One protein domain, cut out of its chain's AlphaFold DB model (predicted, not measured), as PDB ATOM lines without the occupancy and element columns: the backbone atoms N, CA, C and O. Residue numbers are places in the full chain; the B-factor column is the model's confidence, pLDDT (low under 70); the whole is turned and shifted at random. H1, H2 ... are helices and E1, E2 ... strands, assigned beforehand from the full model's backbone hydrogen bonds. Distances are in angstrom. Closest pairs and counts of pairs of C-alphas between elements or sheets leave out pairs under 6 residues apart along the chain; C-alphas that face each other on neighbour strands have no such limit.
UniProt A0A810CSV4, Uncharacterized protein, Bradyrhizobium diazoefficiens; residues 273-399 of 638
ATOM      1  N   VAL A 273      20.756  -9.237  24.080       97.06
ATOM      2  CA  VAL A 273      21.552  -9.907  25.106       97.06
ATOM      3  C   VAL A 273      20.728  -9.960  26.390       97.06
ATOM      4  O   VAL A 273      20.201  -8.939  26.824       97.06
ATOM      5  N   ASN A 274      20.628 -11.140  26.994       95.56
ATOM      6  CA  ASN A 274      19.963 -11.370  28.276       95.56
ATOM      7  C   ASN A 274      20.940 -11.173  29.438       95.56
ATOM      8  O   ASN A 274      20.597 -10.576  30.459       95.56
ATOM      9  N   ALA A 275      22.166 -11.678  29.294       96.50
ATOM     10  CA  ALA A 275      23.203 -11.559  30.309       96.50
ATOM     11  C   ALA A 275      24.607 -11.781  29.735       96.50
ATOM     12  O   ALA A 275      24.779 -12.420  28.699       96.50
ATOM     13  N   VAL A 276      25.612 -11.306  30.468       97.31
ATOM     14  CA  VAL A 276      27.006 -11.734  30.326       97.31
ATOM     15  C   VAL A 276      27.486 -12.348  31.638       97.31
ATOM     16  O   VAL A 276      27.232 -11.806  32.717       97.31
ATOM     17  N   ARG A 277      28.153 -13.496  31.548       96.94
ATOM     18  CA  ARG A 277      28.772 -14.221  32.659       96.94
ATOM     19  C   ARG A 277      30.260 -14.390  32.403       96.94
ATOM     20  O   ARG A 277      30.690 -14.468  31.254       96.94
ATOM     21  N   PHE A 278      31.014 -14.507  33.482       97.00
ATOM     22  CA  PHE A 278      32.459 -14.679  33.448       97.00
ATOM     23  C   PHE A 278      32.851 -15.923  34.244       97.00
ATOM     24  O   PHE A 278      32.372 -16.122  35.360       97.00
ATOM     25  N   GLU A 279      33.721 -16.743  33.665       95.94
ATOM     26  CA  GLU A 279      34.354 -17.879  34.335       95.94
ATOM     27  C   GLU A 279      35.875 -17.731  34.230       95.94
ATOM     28  O   GLU A 279      36.423 -17.618  33.132       95.94
ATOM     29  N   GLY A 280      36.558 -17.723  35.370       92.00
ATOM     30  CA  GLY A 280      37.966 -17.354  35.474       92.00
ATOM     31  C   GLY A 280      38.217 -15.843  35.345       92.00
ATOM     32  O   GLY A 280      37.311 -15.035  35.130       92.00
ATOM     33  N   GLY A 281      39.480 -15.444  35.496       91.56
ATOM     34  CA  GLY A 281      39.881 -14.038  35.406       91.56
ATOM     35  C   GLY A 281      39.534 -13.201  36.642       91.56
ATOM     36  O   GLY A 281      39.488 -13.696  37.766       91.56
ATOM     37  N   LEU A 282      39.375 -11.891  36.447       92.62
ATOM     38  CA  LEU A 282      39.075 -10.915  37.503       92.62
ATOM     39  C   LEU A 282      37.586 -10.885  37.877       92.62
ATOM     40  O   LEU A 282      37.249 -10.584  39.020       92.62
ATOM     41  N   LEU A 283      36.707 -11.165  36.914       92.62
ATOM     42  CA  LEU A 283      35.253 -11.113  37.081       92.62
ATOM     43  C   LEU A 283      34.640 -12.498  37.331       92.62
ATOM     44  O   LEU A 283      33.442 -12.661  37.139       92.62
ATOM     45  N   ASP A 284      35.432 -13.486  37.747       95.12
ATOM     46  CA  ASP A 284      34.968 -14.862  37.939       95.12
ATOM     47  C   ASP A 284      33.686 -14.947  38.789       95.12
ATOM     48  O   ASP A 284      33.569 -14.323  39.849       95.12
ATOM     49  N   GLY A 285      32.695 -15.689  38.293       94.06
ATOM     50  CA  GLY A 285      31.389 -15.857  38.932       94.06
ATOM     51  C   GLY A 285      30.449 -14.648  38.826       94.06
ATOM     52  O   GLY A 285      29.301 -14.728  39.272       94.06
ATOM     53  N   ILE A 286      30.876 -13.531  38.225       94.56
ATOM     54  CA  ILE A 286      30.008 -12.372  37.997       94.56
ATOM     55  C   ILE A 286      29.059 -12.656  36.831       94.56
ATOM     56  O   ILE A 286      29.466 -13.069  35.746       94.56
ATOM     57  N   ARG A 287      27.775 -12.356  37.049       94.31
ATOM     58  CA  ARG A 287      26.727 -12.339  36.025       94.31
ATOM     59  C   ARG A 287      26.064 -10.968  35.994       94.31
ATOM     60  O   ARG A 287      25.481 -10.542  36.987       94.31
ATOM     61  N   VAL A 288      26.124 -10.300  34.848       93.75
ATOM     62  CA  VAL A 288      25.454  -9.017  34.601       93.75
ATOM     63  C   VAL A 288      24.273  -9.266  33.674       93.75
ATOM     64  O   VAL A 288      24.454  -9.760  32.567       93.75
ATOM     65  N   THR A 289      23.064  -8.946  34.129       93.62
ATOM     66  CA  THR A 289      21.827  -9.114  33.351       93.62
ATOM     67  C   THR A 289      21.429  -7.831  32.644       93.62
ATOM     68  O   THR A 289      21.647  -6.744  33.179       93.62
ATOM     69  N   PHE A 290      20.759  -7.963  31.506       93.38
ATOM     70  CA  PHE A 290      20.309  -6.852  30.683       93.38
ATOM     71  C   PHE A 290      18.803  -6.920  30.424       93.38
ATOM     72  O   PHE A 290      18.197  -7.986  30.350       93.38
ATOM     73  N   SER A 291      18.201  -5.745  30.271       92.12
ATOM     74  CA  SER A 291      16.861  -5.589  29.723       92.12
ATOM     75  C   SER A 291      16.880  -5.878  28.217       92.12
ATOM     76  O   SER A 291      17.830  -5.468  27.550       92.12
ATOM     77  N   PRO A 292      15.803  -6.420  27.622       91.69
ATOM     78  CA  PRO A 292      15.619  -6.401  26.169       91.69
ATOM     79  C   PRO A 292      15.409  -4.980  25.612       91.69
ATOM     80  O   PRO A 292      15.172  -4.806  24.423       91.69
ATOM     81  N   HIS A 293      15.410  -3.950  26.458       89.38
ATOM     82  CA  HIS A 293      15.269  -2.553  26.069       89.38
ATOM     83  C   HIS A 293      16.611  -1.808  26.187       89.38
ATOM     84  O   HIS A 293      17.684  -2.383  26.035       89.38
ATOM     85  N   MET A 294      16.568  -0.497  26.432       89.69
ATOM     86  CA  MET A 294      17.769   0.304  26.645       89.69
ATOM     87  C   MET A 294      18.428  -0.056  27.982       89.69
ATOM     88  O   MET A 294      17.769  -0.048  29.022       89.69
ATOM     89  N   ASN A 295      19.734  -0.313  27.947       92.38
ATOM     90  CA  ASN A 295      20.560  -0.558  29.125       92.38
ATOM     91  C   ASN A 295      21.571   0.579  29.288       92.38
ATOM     92  O   ASN A 295      22.218   0.969  28.319       92.38
ATOM     93  N   CYS A 296      21.736   1.074  30.516       91.81
ATOM     94  CA  CYS A 296      22.713   2.109  30.852       91.81
ATOM     95  C   CYS A 296      23.619   1.615  31.985       91.81
ATOM     96  O   CYS A 296      23.146   1.381  33.096       91.81
ATOM     97  N   LEU A 297      24.922   1.483  31.722       91.00
ATOM     98  CA  LEU A 297      25.917   1.131  32.738       91.00
ATOM     99  C   LEU A 297      26.491   2.414  33.355       91.00
ATOM    100  O   LEU A 297      27.227   3.146  32.697       91.00
ATOM    101  N   ILE A 298      26.161   2.691  34.618       90.81
ATOM    102  CA  ILE A 298      26.557   3.919  35.330       90.81
ATOM    103  C   ILE A 298      27.447   3.553  36.520       90.81
ATOM    104  O   ILE A 298      27.173   2.604  37.247       90.81
ATOM    105  N   GLY A 299      28.525   4.307  36.727       91.25
ATOM    106  CA  GLY A 299      29.436   4.104  37.852       91.25
ATOM    107  C   GLY A 299      30.708   4.933  37.725       91.25
ATOM    108  O   GLY A 299      31.008   5.458  36.651       91.25
ATOM    109  N   ILE A 300      31.486   5.013  38.803       92.94
ATOM    110  CA  ILE A 300      32.780   5.714  38.841       92.94
ATOM    111  C   ILE A 300      33.831   5.054  37.932       92.94
ATOM    112  O   ILE A 300      33.652   3.929  37.459       92.94
ATOM    113  N   GLN A 301      34.939   5.740  37.654       87.19
ATOM    114  CA  GLN A 301      36.062   5.136  36.930       87.19
ATOM    115  C   GLN A 301      36.553   3.870  37.655       87.19
ATOM    116  O   GLN A 301      36.560   3.815  38.880       87.19
ATOM    117  N   GLY A 302      36.903   2.829  36.894       85.62
ATOM    118  CA  GLY A 302      37.322   1.535  37.452       85.62
ATOM    119  C   GLY A 302      36.180   0.610  37.891       85.62
ATOM    120  O   GLY A 302      36.438  -0.525  38.264       85.62
ATOM    121  N   SER A 303      34.909   1.021  37.782       89.38
ATOM    122  CA  SER A 303      33.759   0.189  38.184       89.38
ATOM    123  C   SER A 303      33.420  -0.979  37.233       89.38
ATOM    124  O   SER A 303      32.332  -1.537  37.336       89.38
ATOM    125  N   GLY A 304      34.272  -1.292  36.247       89.88
ATOM    126  CA  GLY A 304      34.075  -2.414  35.312       89.88
ATOM    127  C   GLY A 304      33.137  -2.177  34.114       89.88
ATOM    128  O   GLY A 304      32.855  -3.117  33.379       89.88
ATOM    129  N   LYS A 305      32.661  -0.946  33.864       92.12
ATOM    130  CA  LYS A 305      31.749  -0.641  32.732       92.12
ATOM    131  C   LYS A 305      32.343  -1.015  31.370       92.12
ATOM    132  O   LYS A 305      31.723  -1.755  30.613       92.12
ATOM    133  N   SER A 306      33.546  -0.514  31.080       90.88
ATOM    134  CA  SER A 306      34.248  -0.805  29.827       90.88
ATOM    135  C   SER A 306      34.605  -2.286  29.736       90.88
ATOM    136  O   SER A 306      34.461  -2.870  28.676       90.88
ATOM    137  N   SER A 307      34.955  -2.929  30.858       93.19
ATOM    138  CA  SER A 307      35.215  -4.372  30.906       93.19
ATOM    139  C   SER A 307      34.012  -5.185  30.431       93.19
ATOM    140  O   SER A 307      34.177  -6.093  29.625       93.19
ATOM    141  N   VAL A 308      32.798  -4.837  30.874       94.38
ATOM    142  CA  VAL A 308      31.559  -5.496  30.427       94.38
ATOM    143  C   VAL A 308      31.313  -5.274  28.932       94.38
ATOM    144  O   VAL A 308      31.016  -6.233  28.222       94.38
ATOM    145  N   LEU A 309      31.458  -4.038  28.442       93.00
ATOM    146  CA  LEU A 309      31.232  -3.712  27.028       93.00
ATOM    147  C   LEU A 309      32.257  -4.373  26.095       93.00
ATOM    148  O   LEU A 309      31.861  -4.975  25.099       93.00
ATOM    149  N   GLU A 310      33.547  -4.333  26.435       93.19
ATOM    150  CA  GLU A 310      34.589  -4.994  25.643       93.19
ATOM    151  C   GLU A 310      34.452  -6.513  25.679       93.19
ATOM    152  O   GLU A 310      34.659  -7.172  24.663       93.19
ATOM    153  N   SER A 311      34.029  -7.082  26.810       95.38
ATOM    154  CA  SER A 311      33.769  -8.522  26.911       95.38
ATOM    155  C   SER A 311      32.587  -8.954  26.047       95.38
ATOM    156  O   SER A 311      32.648 -10.012  25.426       95.38
ATOM    157  N   LEU A 312      31.535  -8.131  25.952       95.69
ATOM    158  CA  LEU A 312      30.430  -8.359  25.016       95.69
ATOM    159  C   LEU A 312      30.904  -8.284  23.564       95.69
ATOM    160  O   LEU A 312      30.592  -9.183  22.787       95.69
ATOM    161  N   ARG A 313      31.678  -7.252  23.203       94.31
ATOM    162  CA  ARG A 313      32.272  -7.109  21.863       94.31
ATOM    163  C   ARG A 313      33.097  -8.346  21.496       94.31
ATOM    164  O   ARG A 313      32.892  -8.925  20.432       94.31
ATOM    165  N   PHE A 314      33.987  -8.760  22.397       94.88
ATOM    166  CA  PHE A 314      34.839  -9.933  22.245       94.88
ATOM    167  C   PHE A 314      34.019 -11.215  22.081       94.88
ATOM    168  O   PHE A 314      34.198 -11.942  21.107       94.88
ATOM    169  N   ALA A 315      33.080 -11.487  22.987       96.12
ATOM    170  CA  ALA A 315      32.289 -12.711  22.943       96.12
ATOM    171  C   ALA A 315      31.363 -12.785  21.719       96.12
ATOM    172  O   ALA A 315      31.187 -13.863  21.162       96.12
ATOM    173  N   LEU A 316      30.814 -11.652  21.270       95.12
ATOM    174  CA  LEU A 316      29.960 -11.571  20.080       95.12
ATOM    175  C   LEU A 316      30.735 -11.552  18.753       95.12
ATOM    176  O   LEU A 316      30.127 -11.384  17.695       95.12
ATOM    177  N   ASP A 317      32.057 -11.708  18.812       93.00
ATOM    178  CA  ASP A 317      32.955 -11.678  17.661       93.00
ATOM    179  C   ASP A 317      32.819 -10.412  16.809       93.00
ATOM    180  O   ASP A 317      32.732 -10.429  15.581       93.00
ATOM    181  N   ILE A 318      32.755  -9.272  17.494       90.44
ATOM    182  CA  ILE A 318      32.686  -7.967  16.853       90.44
ATOM    183  C   ILE A 318      34.109  -7.419  16.722       90.44
ATOM    184  O   ILE A 318      34.752  -7.061  17.712       90.44
ATOM    185  N   SER A 319      34.609  -7.349  15.490       85.69
ATOM    186  CA  SER A 319      35.893  -6.722  15.167       85.69
ATOM    187  C   SER A 319      35.868  -5.215  15.443       85.69
ATOM    188  O   SER A 319      34.805  -4.587  15.454       85.69
ATOM    189  N   PHE A 320      37.044  -4.623  15.651       83.50
ATOM    190  CA  PHE A 320      37.180  -3.169  15.649       83.50
ATOM    191  C   PHE A 320      36.876  -2.604  14.252       83.50
ATOM    192  O   PHE A 320      37.062  -3.294  13.250       83.50
ATOM    193  N   GLY A 321      36.358  -1.373  14.198       73.88
ATOM    194  CA  GLY A 321      36.213  -0.641  12.936       73.88
ATOM    195  C   GLY A 321      37.556  -0.095  12.447       73.88
ATOM    196  O   GLY A 321      38.511  -0.038  13.221       73.88
ATOM    197  N   ASP A 322      37.605   0.352  11.193       71.38
ATOM    198  CA  ASP A 322      38.843   0.813  10.538       71.38
ATOM    199  C   ASP A 322      39.459   2.048  11.218       71.38
ATOM    200  O   ASP A 322      40.669   2.252  11.183       71.38
ATOM    201  N   GLU A 323      38.623   2.870  11.854       69.88
ATOM    202  CA  GLU A 323      39.010   4.109  12.543       69.88
ATOM    203  C   GLU A 323      38.802   3.984  14.070       69.88
ATOM    204  O   GLU A 323      38.509   4.964  14.754       69.88
ATOM    205  N   ALA A 324      38.872   2.764  14.622       74.50
ATOM    206  CA  ALA A 324      38.719   2.549  16.060       74.50
ATOM    207  C   ALA A 324      39.874   3.188  16.849       74.50
ATOM    208  O   ALA A 324      41.045   2.910  16.599       74.50
ATOM    209  N   GLU A 325      39.544   3.996  17.858       77.25
ATOM    210  CA  GLU A 325      40.546   4.582  18.754       77.25
ATOM    211  C   GLU A 325      40.868   3.642  19.931       77.25
ATOM    212  O   GLU A 325      40.060   2.783  20.301       77.25
ATOM    213  N   ASP A 326      42.040   3.828  20.547       83.06
ATOM    214  CA  ASP A 326      42.468   3.144  21.777       83.06
ATOM    215  C   ASP A 326      42.410   1.593  21.695       83.06
ATOM    216  O   ASP A 326      42.053   0.928  22.669       83.06
ATOM    217  N   VAL A 327      42.735   1.001  20.535       85.38
ATOM    218  CA  VAL A 327      42.685  -0.462  20.305       85.38
ATOM    219  C   VAL A 327      43.567  -1.227  21.293       85.38
ATOM    220  O   VAL A 327      43.065  -2.128  21.961       85.38
ATOM    221  N   GLU A 328      44.829  -0.817  21.456       86.56
ATOM    222  CA  GLU A 328      45.779  -1.442  22.393       86.56
ATOM    223  C   GLU A 328      45.206  -1.487  23.816       86.56
ATOM    224  O   GLU A 328      45.162  -2.539  24.445       86.56
ATOM    225  N   TYR A 329      44.639  -0.373  24.291       86.56
ATOM    226  CA  TYR A 329      43.985  -0.317  25.599       86.56
ATOM    227  C   TYR A 329      42.791  -1.282  25.710       86.56
ATOM    228  O   TYR A 329      42.604  -1.917  26.749       86.56
ATOM    229  N   LYS A 330      41.954  -1.391  24.666       87.75
ATOM    230  CA  LYS A 330      40.783  -2.290  24.656       87.75
ATOM    231  C   LYS A 330      41.206  -3.765  24.668       87.75
ATOM    232  O   LYS A 330      40.531  -4.580  25.299       87.75
ATOM    233  N   GLU A 331      42.306  -4.104  24.001       88.50
ATOM    234  CA  GLU A 331      42.888  -5.452  24.004       88.50
ATOM    235  C   GLU A 331      43.541  -5.782  25.351       88.50
ATOM    236  O   GLU A 331      43.169  -6.778  25.974       88.50
ATOM    237  N   GLU A 332      44.394  -4.900  25.878       90.88
ATOM    238  CA  GLU A 332      45.000  -5.045  27.209       90.88
ATOM    239  C   GLU A 332      43.940  -5.168  28.316       90.88
ATOM    240  O   GLU A 332      44.094  -5.941  29.266       90.88
ATOM    241  N   LEU A 333      42.823  -4.439  28.197       91.19
ATOM    242  CA  LEU A 333      41.704  -4.540  29.134       91.19
ATOM    243  C   LEU A 333      41.095  -5.947  29.141       91.19
ATOM    244  O   LEU A 333      40.782  -6.464  30.215       91.19
ATOM    245  N   LEU A 334      40.914  -6.566  27.971       91.50
ATOM    246  CA  LEU A 334      40.389  -7.931  27.865       91.50
ATOM    247  C   LEU A 334      41.365  -8.953  28.443       91.50
ATOM    248  O   LEU A 334      40.939  -9.813  29.218       91.50
ATOM    249  N   GLU A 335      42.657  -8.821  28.139       91.44
ATOM    250  CA  GLU A 335      43.702  -9.670  28.718       91.44
ATOM    251  C   GLU A 335      43.718  -9.567  30.247       91.44
ATOM    252  O   GLU A 335      43.767 -10.579  30.951       91.44
ATOM    253  N   HIS A 336      43.603  -8.350  30.780       91.81
ATOM    254  CA  HIS A 336      43.577  -8.105  32.217       91.81
ATOM    255  C   HIS A 336      42.327  -8.684  32.898       91.81
ATOM    256  O   HIS A 336      42.411  -9.237  34.001       91.81
ATOM    257  N   VAL A 337      41.161  -8.559  32.252       92.56
ATOM    258  CA  VAL A 337      39.871  -9.020  32.786       92.56
ATOM    259  C   VAL A 337      39.765 -10.541  32.751       92.56
ATOM    260  O   VAL A 337      39.347 -11.130  33.747       92.56
ATOM    261  N   LEU A 338      40.134 -11.183  31.641       92.31
ATOM    262  CA  LEU A 338      39.957 -12.626  31.459       92.31
ATOM    263  C   LEU A 338      41.145 -13.432  31.980       92.31
ATOM    264  O   LEU A 338      40.946 -14.512  32.532       92.31
ATOM    265  N   LYS A 339      42.368 -12.899  31.884       90.69
ATOM    266  CA  LYS A 339      43.610 -13.642  32.145       90.69
ATOM    267  C   LYS A 339      43.685 -14.930  31.303       90.69
ATOM    268  O   LYS A 339      42.855 -15.206  30.436       90.69
ATOM    269  N   SER A 340      44.715 -15.742  31.539       87.50
ATOM    270  CA  SER A 340      44.859 -17.030  30.855       87.50
ATOM    271  C   SER A 340      43.715 -17.981  31.228       87.50
ATOM    272  O   SER A 340      43.456 -18.209  32.409       87.50
ATOM    273  N   GLY A 341      43.031 -18.521  30.216       85.88
ATOM    274  CA  GLY A 341      41.926 -19.471  30.385       85.88
ATOM    275  C   GLY A 341      40.585 -18.856  30.796       85.88
ATOM    276  O   GLY A 341      39.615 -19.597  30.939       85.88
ATOM    277  N   GLY A 342      40.499 -17.531  30.960       93.31
ATOM    278  CA  GLY A 342      39.231 -16.860  31.236       93.31
ATOM    279  C   GLY A 342      38.248 -16.982  30.079       93.31
ATOM    280  O   GLY A 342      38.628 -16.962  28.904       93.31
ATOM    281  N   LYS A 343      36.968 -17.093  30.421       95.69
ATOM    282  CA  LYS A 343      35.869 -17.329  29.489       95.69
ATOM    283  C   LYS A 343      34.744 -16.331  29.728       95.69
ATOM    284  O   LYS A 343      34.300 -16.136  30.858       95.69
ATOM    285  N   VAL A 344      34.244 -15.754  28.642       97.75
ATOM    286  CA  VAL A 344      33.018 -14.950  28.631       97.75
ATOM    287  C   VAL A 344      31.885 -15.801  28.081       97.75
ATOM    288  O   VAL A 344      32.055 -16.496  27.078       97.75
ATOM    289  N   ILE A 345      30.723 -15.742  28.724       98.25
ATOM    290  CA  ILE A 345      29.499 -16.383  28.250       98.25
ATOM    291  C   ILE A 345      28.427 -15.318  28.069       98.25
ATOM    292  O   ILE A 345      28.059 -14.642  29.026       98.25
ATOM    293  N   VAL A 346      27.908 -15.182  26.856       98.25
ATOM    294  CA  VAL A 346      26.805 -14.280  26.529       98.25
ATOM    295  C   VAL A 346      25.543 -15.100  26.337       98.25
ATOM    296  O   VAL A 346      25.460 -15.918  25.428       98.25
ATOM    297  N   GLU A 347      24.555 -14.864  27.190       97.88
ATOM    298  CA  GLU A 347      23.201 -15.386  27.036       97.88
ATOM    299  C   GLU A 347      22.424 -14.408  26.150       97.88
ATOM    300  O   GLU A 347      22.338 -13.223  26.478       97.88
ATOM    301  N   ALA A 348      21.843 -14.870  25.047       97.56
ATOM    302  CA  ALA A 348      21.117 -14.015  24.110       97.56
ATOM    303  C   ALA A 348      19.846 -14.689  23.591       97.56
ATOM    304  O   ALA A 348      19.738 -15.912  23.562       97.56
ATOM    305  N   THR A 349      18.880 -13.870  23.188       96.50
ATOM    306  CA  THR A 349      17.649 -14.309  22.526       96.50
ATOM    307  C   THR A 349      17.637 -13.729  21.120       96.50
ATOM    308  O   THR A 349      17.848 -12.523  20.960       96.50
ATOM    309  N   ASP A 350      17.388 -14.554  20.103       94.75
ATOM    310  CA  ASP A 350      17.294 -14.071  18.724       94.75
ATOM    311  C   ASP A 350      15.959 -13.348  18.446       94.75
ATOM    312  O   ASP A 350      15.084 -13.198  19.301       94.75
ATOM    313  N   ARG A 351      15.782 -12.871  17.210       92.12
ATOM    314  CA  ARG A 351      14.546 -12.190  16.772       92.12
ATOM    315  C   ARG A 351      13.314 -13.106  16.692       92.12
ATOM    316  O   ARG A 351      12.207 -12.605  16.500       92.12
ATOM    317  N   HIS A 352      13.507 -14.420  16.761       91.75
ATOM    318  CA  HIS A 352      12.464 -15.442  16.713       91.75
ATOM    319  C   HIS A 352      12.087 -15.952  18.114       91.75
ATOM    320  O   HIS A 352      11.067 -16.626  18.247       91.75
ATOM    321  N   GLY A 353      12.842 -15.564  19.146       92.19
ATOM    322  CA  GLY A 353      12.613 -15.944  20.538       92.19
ATOM    323  C   GLY A 353      13.433 -17.150  21.001       92.19
ATOM    324  O   GLY A 353      13.229 -17.595  22.125       92.19
ATOM    325  N   GLU A 354      14.342 -17.674  20.173       94.56
ATOM    326  CA  GLU A 354      15.192 -18.807  20.548       94.56
ATOM    327  C   GLU A 354      16.360 -18.327  21.421       94.56
ATOM    328  O   GLU A 354      16.943 -17.265  21.179       94.56
ATOM    329  N   HIS A 355      16.702 -19.114  22.443       96.69
ATOM    330  CA  HIS A 355      17.762 -18.798  23.396       96.69
ATOM    331  C   HIS A 355      19.090 -19.460  23.012       96.69
ATOM    332  O   HIS A 355      19.152 -20.656  22.728       96.69
ATOM    333  N   TYR A 356      20.168 -18.682  23.084       97.50
ATOM    334  CA  TYR A 356      21.527 -19.107  22.762       97.50
ATOM    335  C   TYR A 356      22.490 -18.737  23.887       97.50
ATOM    336  O   TYR A 356      22.321 -17.720  24.566       97.50
ATOM    337  N   GLU A 357      23.560 -19.517  24.010       98.00
ATOM    338  CA  GLU A 357      24.753 -19.118  24.752       98.00
ATOM    339  C   GLU A 357      25.962 -19.059  23.821       98.00
ATOM    340  O   GLU A 357      26.314 -20.050  23.185       98.00
ATOM    341  N   VAL A 358      26.628 -17.908  23.765       97.88
ATOM    342  CA  VAL A 358      27.911 -17.743  23.075       97.88
ATOM    343  C   VAL A 358      29.016 -17.799  24.117       97.88
ATOM    344  O   VAL A 358      29.062 -16.955  25.010       97.88
ATOM    345  N   ARG A 359      29.892 -18.798  24.037       97.25
ATOM    346  CA  ARG A 359      30.986 -19.024  24.987       97.25
ATOM    347  C   ARG A 359      32.307 -18.762  24.271       97.25
ATOM    348  O   ARG A 359      32.593 -19.421  23.279       97.25
ATOM    349  N   ARG A 360      33.122 -17.828  24.763       96.25
ATOM    350  CA  ARG A 360      34.430 -17.517  24.165       96.25
ATOM    351  C   ARG A 360      35.520 -17.508  25.227       96.25
ATOM    352  O   ARG A 360      35.454 -16.732  26.181       96.25
ATOM    353  N   ILE A 361      36.510 -18.380  25.055       95.38
ATOM    354  CA  ILE A 361      37.729 -18.421  25.874       95.38
ATOM    355  C   ILE A 361      38.732 -17.422  25.288       95.38
ATOM    356  O   ILE A 361      38.815 -17.269  24.068       95.38
ATOM    357  N   HIS A 362      39.494 -16.737  26.140       91.69
ATOM    358  CA  HIS A 362      40.551 -15.828  25.701       91.69
ATOM    359  C   HIS A 362      41.537 -16.527  24.744       91.69
ATOM    360  O   HIS A 362      42.097 -17.566  25.088       91.69
ATOM    361  N   GLY A 363      41.738 -15.965  23.547       86.69
ATOM    362  CA  GLY A 363      42.584 -16.546  22.494       86.69
ATOM    363  C   GLY A 363      41.917 -17.612  21.611       86.69
ATOM    364  O   GLY A 363      42.583 -18.169  20.743       86.69
ATOM    365  N   HIS A 364      40.625 -17.897  21.800       91.25
ATOM    366  CA  HIS A 364      39.869 -18.866  21.000       91.25
ATOM    367  C   HIS A 364      38.702 -18.212  20.236       91.25
ATOM    368  O   HIS A 364      38.248 -17.107  20.558       91.25
ATOM    369  N   GLU A 365      38.208 -18.920  19.217       92.38
ATOM    370  CA  GLU A 365      36.958 -18.602  18.516       92.38
ATOM    371  C   GLU A 365      35.734 -18.814  19.431       92.38
ATOM    372  O   GLU A 365      35.807 -19.598  20.384       92.38
ATOM    373  N   PRO A 366      34.613 -18.108  19.198       95.12
ATOM    374  CA  PRO A 366      33.392 -18.299  19.969       95.12
ATOM    375  C   PRO A 366      32.681 -19.611  19.605       95.12
ATOM    376  O   PRO A 366      32.469 -19.928  18.436       95.12
ATOM    377  N   ASP A 367      32.202 -20.314  20.623       96.25
ATOM    378  CA  ASP A 367      31.330 -21.477  20.495       96.25
ATOM    379  C   ASP A 367      29.873 -21.092  20.783       96.25
ATOM    380  O   ASP A 367      29.579 -20.434  21.784       96.25
ATOM    381  N   VAL A 368      28.936 -21.547  19.949       97.31
ATOM    382  CA  VAL A 368      27.498 -21.290  20.128       97.31
ATOM    383  C   VAL A 368      26.792 -22.537  20.647       97.31
ATOM    384  O   VAL A 368      26.937 -23.619  20.083       97.31
ATOM    385  N   TYR A 369      25.980 -22.382  21.688       97.12
ATOM    386  CA  TYR A 369      25.198 -23.449  22.306       97.12
ATOM    387  C   TYR A 369      23.705 -23.131  22.247       97.12
ATOM    388  O   TYR A 369      23.295 -21.989  22.447       97.12
ATOM    389  N   VAL A 370      22.894 -24.165  22.021       95.44
ATOM    390  CA  VAL A 370      21.425 -24.121  22.121       95.44
ATOM    391  C   VAL A 370      20.997 -25.282  23.004       95.44
ATOM    392  O   VAL A 370      21.300 -26.430  22.673       95.44
ATOM    393  N   ASN A 371      20.315 -24.998  24.117       91.38
ATOM    394  CA  ASN A 371      19.964 -25.997  25.138       91.38
ATOM    395  C   ASN A 371      21.182 -26.830  25.587       91.38
ATOM    396  O   ASN A 371      21.136 -28.058  25.578       91.38
ATOM    397  N   ASP A 372      22.300 -26.155  25.883       91.56
ATOM    398  CA  ASP A 372      23.593 -26.756  26.259       91.56
ATOM    399  C   ASP A 372      24.247 -27.681  25.214       91.56
ATOM    400  O   ASP A 372      25.275 -28.305  25.483       91.56
ATOM    401  N   VAL A 373      23.730 -27.722  23.984       95.12
ATOM    402  CA  VAL A 373      24.322 -28.481  22.875       95.12
ATOM    403  C   VAL A 373      25.103 -27.546  21.957       95.12
ATOM    404  O   VAL A 373      24.536 -26.595  21.416       95.12
ATOM    405  N   LEU A 374      26.391 -27.846  21.746       95.38
ATOM    406  CA  LEU A 374      27.257 -27.119  20.814       95.38
ATOM    407  C   LEU A 374      26.685 -27.177  19.388       95.38
ATOM    408  O   LEU A 374      26.336 -28.245  18.879       95.38
ATOM    409  N   ARG A 375      26.624 -26.019  18.731       94.00
ATOM    410  CA  ARG A 375      26.200 -25.835  17.342       94.00
ATOM    411  C   ARG A 375      27.372 -25.267  16.531       94.00
ATOM    412  O   ARG A 375      27.529 -24.049  16.458       94.00
ATOM    413  N   PRO A 376      28.210 -26.129  15.929       87.81
ATOM    414  CA  PRO A 376      29.364 -25.682  15.158       87.81
ATOM    415  C   PRO A 376      28.937 -24.850  13.945       87.81
ATOM    416  O   PRO A 376      27.960 -25.186  13.276       87.81
ATOM    417  N   GLY A 377      29.693 -23.794  13.638       83.06
ATOM    418  CA  GLY A 377      29.502 -22.994  12.423       83.06
ATOM    419  C   GLY A 377      28.317 -22.022  12.445       83.06
ATOM    420  O   GLY A 377      28.002 -21.440  11.411       83.06
ATOM    421  N   VAL A 378      27.657 -21.822  13.592       88.88
ATOM    422  CA  VAL A 378      26.624 -20.785  13.724       88.88
ATOM    423  C   VAL A 378      27.279 -19.404  13.762       88.88
ATOM    424  O   VAL A 378      28.086 -19.108  14.640       88.88
ATOM    425  N   ALA A 379      26.894 -18.536  12.827       89.56
ATOM    426  CA  ALA A 379      27.383 -17.165  12.768       89.56
ATOM    427  C   ALA A 379      26.746 -16.306  13.875       89.56
ATOM    428  O   ALA A 379      25.575 -15.925  13.799       89.56
ATOM    429  N   VAL A 380      27.534 -15.952  14.897       92.12
ATOM    430  CA  VAL A 380      27.076 -15.189  16.075       92.12
ATOM    431  C   VAL A 380      26.364 -13.887  15.686       92.12
ATOM    432  O   VAL A 380      25.277 -13.599  16.188       92.12
ATOM    433  N   ARG A 381      26.941 -13.132  14.741       90.19
ATOM    434  CA  ARG A 381      26.456 -11.809  14.304       90.19
ATOM    435  C   ARG A 381      25.290 -11.841  13.310       90.19
ATOM    436  O   ARG A 381      24.748 -10.791  12.970       90.19
ATOM    437  N   GLU A 382      24.904 -13.013  12.813       86.75
ATOM    438  CA  GLU A 382      23.793 -13.159  11.858       86.75
ATOM    439  C   GLU A 382      22.607 -13.905  12.469       86.75
ATOM    440  O   GLU A 382      21.456 -13.583  12.171       86.75
ATOM    441  N   THR A 383      22.888 -14.881  13.335       88.69
ATOM    442  CA  THR A 383      21.879 -15.749  13.947       88.69
ATOM    443  C   THR A 383      21.536 -15.328  15.374       88.69
ATOM    444  O   THR A 383      20.359 -15.164  15.678       88.69
ATOM    445  N   VAL A 384      22.538 -15.125  16.239       93.31
ATOM    446  CA  VAL A 384      22.320 -14.937  17.686       93.31
ATOM    447  C   VAL A 384      21.949 -13.491  18.007       93.31
ATOM    448  O   VAL A 384      20.841 -13.202  18.457       93.31
ATOM    449  N   VAL A 385      22.864 -12.561  17.730       93.06
ATOM    450  CA  VAL A 385      22.603 -11.120  17.788       93.06
ATOM    451  C   VAL A 385      22.731 -10.609  16.367       93.06
ATOM    452  O   VAL A 385      23.823 -10.599  15.818       93.06
ATOM    453  N   CYS A 386      21.616 -10.240  15.744       88.62
ATOM    454  CA  CYS A 386      21.588  -9.882  14.332       88.62
ATOM    455  C   CYS A 386      22.197  -8.491  14.118       88.62
ATOM    456  O   CYS A 386      21.651  -7.497  14.598       88.62
ATOM    457  N   LYS A 387      23.301  -8.437  13.366       84.69
ATOM    458  CA  LYS A 387      24.015  -7.221  12.939       84.69
ATOM    459  C   LYS A 387      24.251  -6.224  14.087       84.69
ATOM    460  O   LYS A 387      23.791  -5.083  14.006       84.69
ATOM    461  N   PRO A 388      24.939  -6.634  15.170       89.19
ATOM    462  CA  PRO A 388      25.211  -5.740  16.279       89.19
ATOM    463  C   PRO A 388      26.161  -4.638  15.816       89.19
ATOM    464  O   PRO A 388      27.160  -4.902  15.149       89.19
ATOM    465  N   LEU A 389      25.856  -3.404  16.208       86.81
ATOM    466  CA  LEU A 389      26.749  -2.271  16.021       86.81
ATOM    467  C   LEU A 389      27.467  -1.987  17.331       86.81
ATOM    468  O   LEU A 389      26.837  -1.883  18.385       86.81
ATOM    469  N   TYR A 390      28.781  -1.840  17.242       87.06
ATOM    470  CA  TYR A 390      29.626  -1.480  18.365       87.06
ATOM    471  C   TYR A 390      30.331  -0.156  18.069       87.06
ATOM    472  O   TYR A 390      30.886   0.054  16.986       87.06
ATOM    473  N   PHE A 391      30.296   0.721  19.065       83.44
ATOM    474  CA  PHE A 391      31.013   1.985  19.085       83.44
ATOM    475  C   PHE A 391      31.722   2.072  20.432       83.44
ATOM    476  O   PHE A 391      31.072   2.109  21.480       83.44
ATOM    477  N   GLY A 392      33.048   2.043  20.397       77.81
ATOM    478  CA  GLY A 392      33.892   2.172  21.570       77.81
ATOM    479  C   GLY A 392      34.000   3.611  22.061       77.81
ATOM    480  O   GLY A 392      33.392   4.547  21.534       77.81
ATOM    481  N   GLN A 393      34.793   3.793  23.114       71.62
ATOM    482  CA  GLN A 393      35.081   5.116  23.652       71.62
ATOM    483  C   GLN A 393      35.775   5.977  22.581       71.62
ATOM    484  O   GLN A 393      36.717   5.515  21.956       71.62
ATOM    485  N   LYS A 394      35.291   7.216  22.397       72.31
ATOM    486  CA  LYS A 394      35.712   8.215  21.387       72.31
ATOM    487  C   LYS A 394      35.345   7.933  19.921       72.31
ATOM    488  O   LYS A 394      35.296   8.889  19.145       72.31
ATOM    489  N   ASP A 395      34.935   6.715  19.568       71.06
ATOM    490  CA  ASP A 395      34.520   6.372  18.195       71.06
ATOM    491  C   ASP A 395      33.387   7.290  17.675       71.06
ATOM    492  O   ASP A 395      33.387   7.695  16.518       71.06
ATOM    493  N   LEU A 396      32.430   7.675  18.534       70.31
ATOM    494  CA  LEU A 396      31.329   8.584  18.160       70.31
ATOM    495  C   LEU A 396      31.743  10.064  18.080       70.31
ATOM    496  O   LEU A 396      31.058  10.853  17.430       70.31
ATOM    497  N   SER A 397      32.826  10.467  18.755       65.69
ATOM    498  CA  SER A 397      33.339  11.844  18.700       65.69
ATOM    499  C   SER A 397      34.251  12.093  17.502       65.69
ATOM    500  O   SER A 397      34.392  13.242  17.086       65.69
ATOM    501  N   ALA A 398      34.800  11.036  16.897       61.44
ATOM    502  CA  ALA A 398      35.609  11.078  15.681       61.44
ATOM    503  C   ALA A 398      34.765  11.316  14.406       61.44
ATOM    504  O   ALA A 398      35.050  10.769  13.340       61.44
ATOM    505  N   ALA A 399      33.718  12.149  14.494       53.94
ATOM    506  CA  ALA A 399      32.811  12.512  13.405       53.94
ATOM    507  C   ALA A 399      33.508  13.398  12.346       53.94
ATOM    508  O   ALA A 399      33.187  14.569  12.157       53.94
TER     509      ALA A 399
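Overview. This is residues 273 to 399 of the 638 residues of an uncharacterized protein of Bradyrhizobium diazoefficiens (UniProt A0A810CSV4). A twisted wall of five antiparallel strands has one helix, H1, lying across one of its faces. H2 packs crosswise on H1, while the short H3 grazes the sheet and residues 385 to 399 follow it as a tail without a named element. The printed part has 127 residues, with named elements in the order E1, E2, H1, H2, E3, E4, E5, H3, and the sheet order is E2, E1, E3, E4, E5. The class is mixed, helices and strands, but under half of the residues, 56, are in named elements. The whole is compact, with a radius of gyration of the C-alphas of 14.3 A and spans of 38 by 33 by 26 A.

Along the chain. E1, residues 273 to 279, begins at C-alpha 273 (21.552, -9.907, 25.106) and is 17.7 A long. E2 is residues 287 to 289. H1, residues 305 to 315, is 15.5 A long, and H2, residues 327 to 338, is 16.7 A long, beginning at C-alpha 327 (42.685, -0.462, 20.305). E3, residues 343 to 349, and E4, residues 355 to 361, measure 19.7 A and 20.1 A. E5, residues 367 to 370, measures 10.4 A. H3, residues 380 to 384, ends at C-alpha 384 (22.320, -14.937, 17.686).

Arrangement. The sheet is twisted, its C-alphas up to 4.3 A off the best plane. E1 and E2 form a hairpin, with N 288 and O 276 2.8 A apart. E1 is antiparallel to E3, with N 277 and O 345 2.8 A apart. E3, E4 and E5 form a meander, each strand the antiparallel neighbour of the one before; N 346 and O 358 are 2.8 A apart, and N 369 and O 357 2.8 A. E2, H1, H2 and E3 make a split strand-helix-strand unit, two strands running the same way with E1 between them, and its crossover is right-handed. H1 is on the sheet at a height over the sheet of 9.1 A, over E1 and, only just, E3, with 3 C-alphas falling on it. On the local plane it runs across the strands, at 84 degrees to E1. H1 and H2 touch, about perpendicular at 90 degrees, the closest C-alphas being those of Ser 311 and Leu 334, 6.7 A. H2 only grazes the sheet with residues 337 to 338, and H3 with residues 380 to 384. H1 and H3 are apart. In H1, H2 and H3 every O i to N i+4 pair is within hydrogen-bond range.

Size, cuts and confidence. The C-alphas farthest apart are those of Val 373 and Ala 399, 42.9 A. The printed part has no cut. The links E2 to H1 and H1 to H2 are long, and residues 298 to 303 stand free. Mean pLDDT of the printed part is 90.0; residue 323 and residues 397 to 399 are under 70.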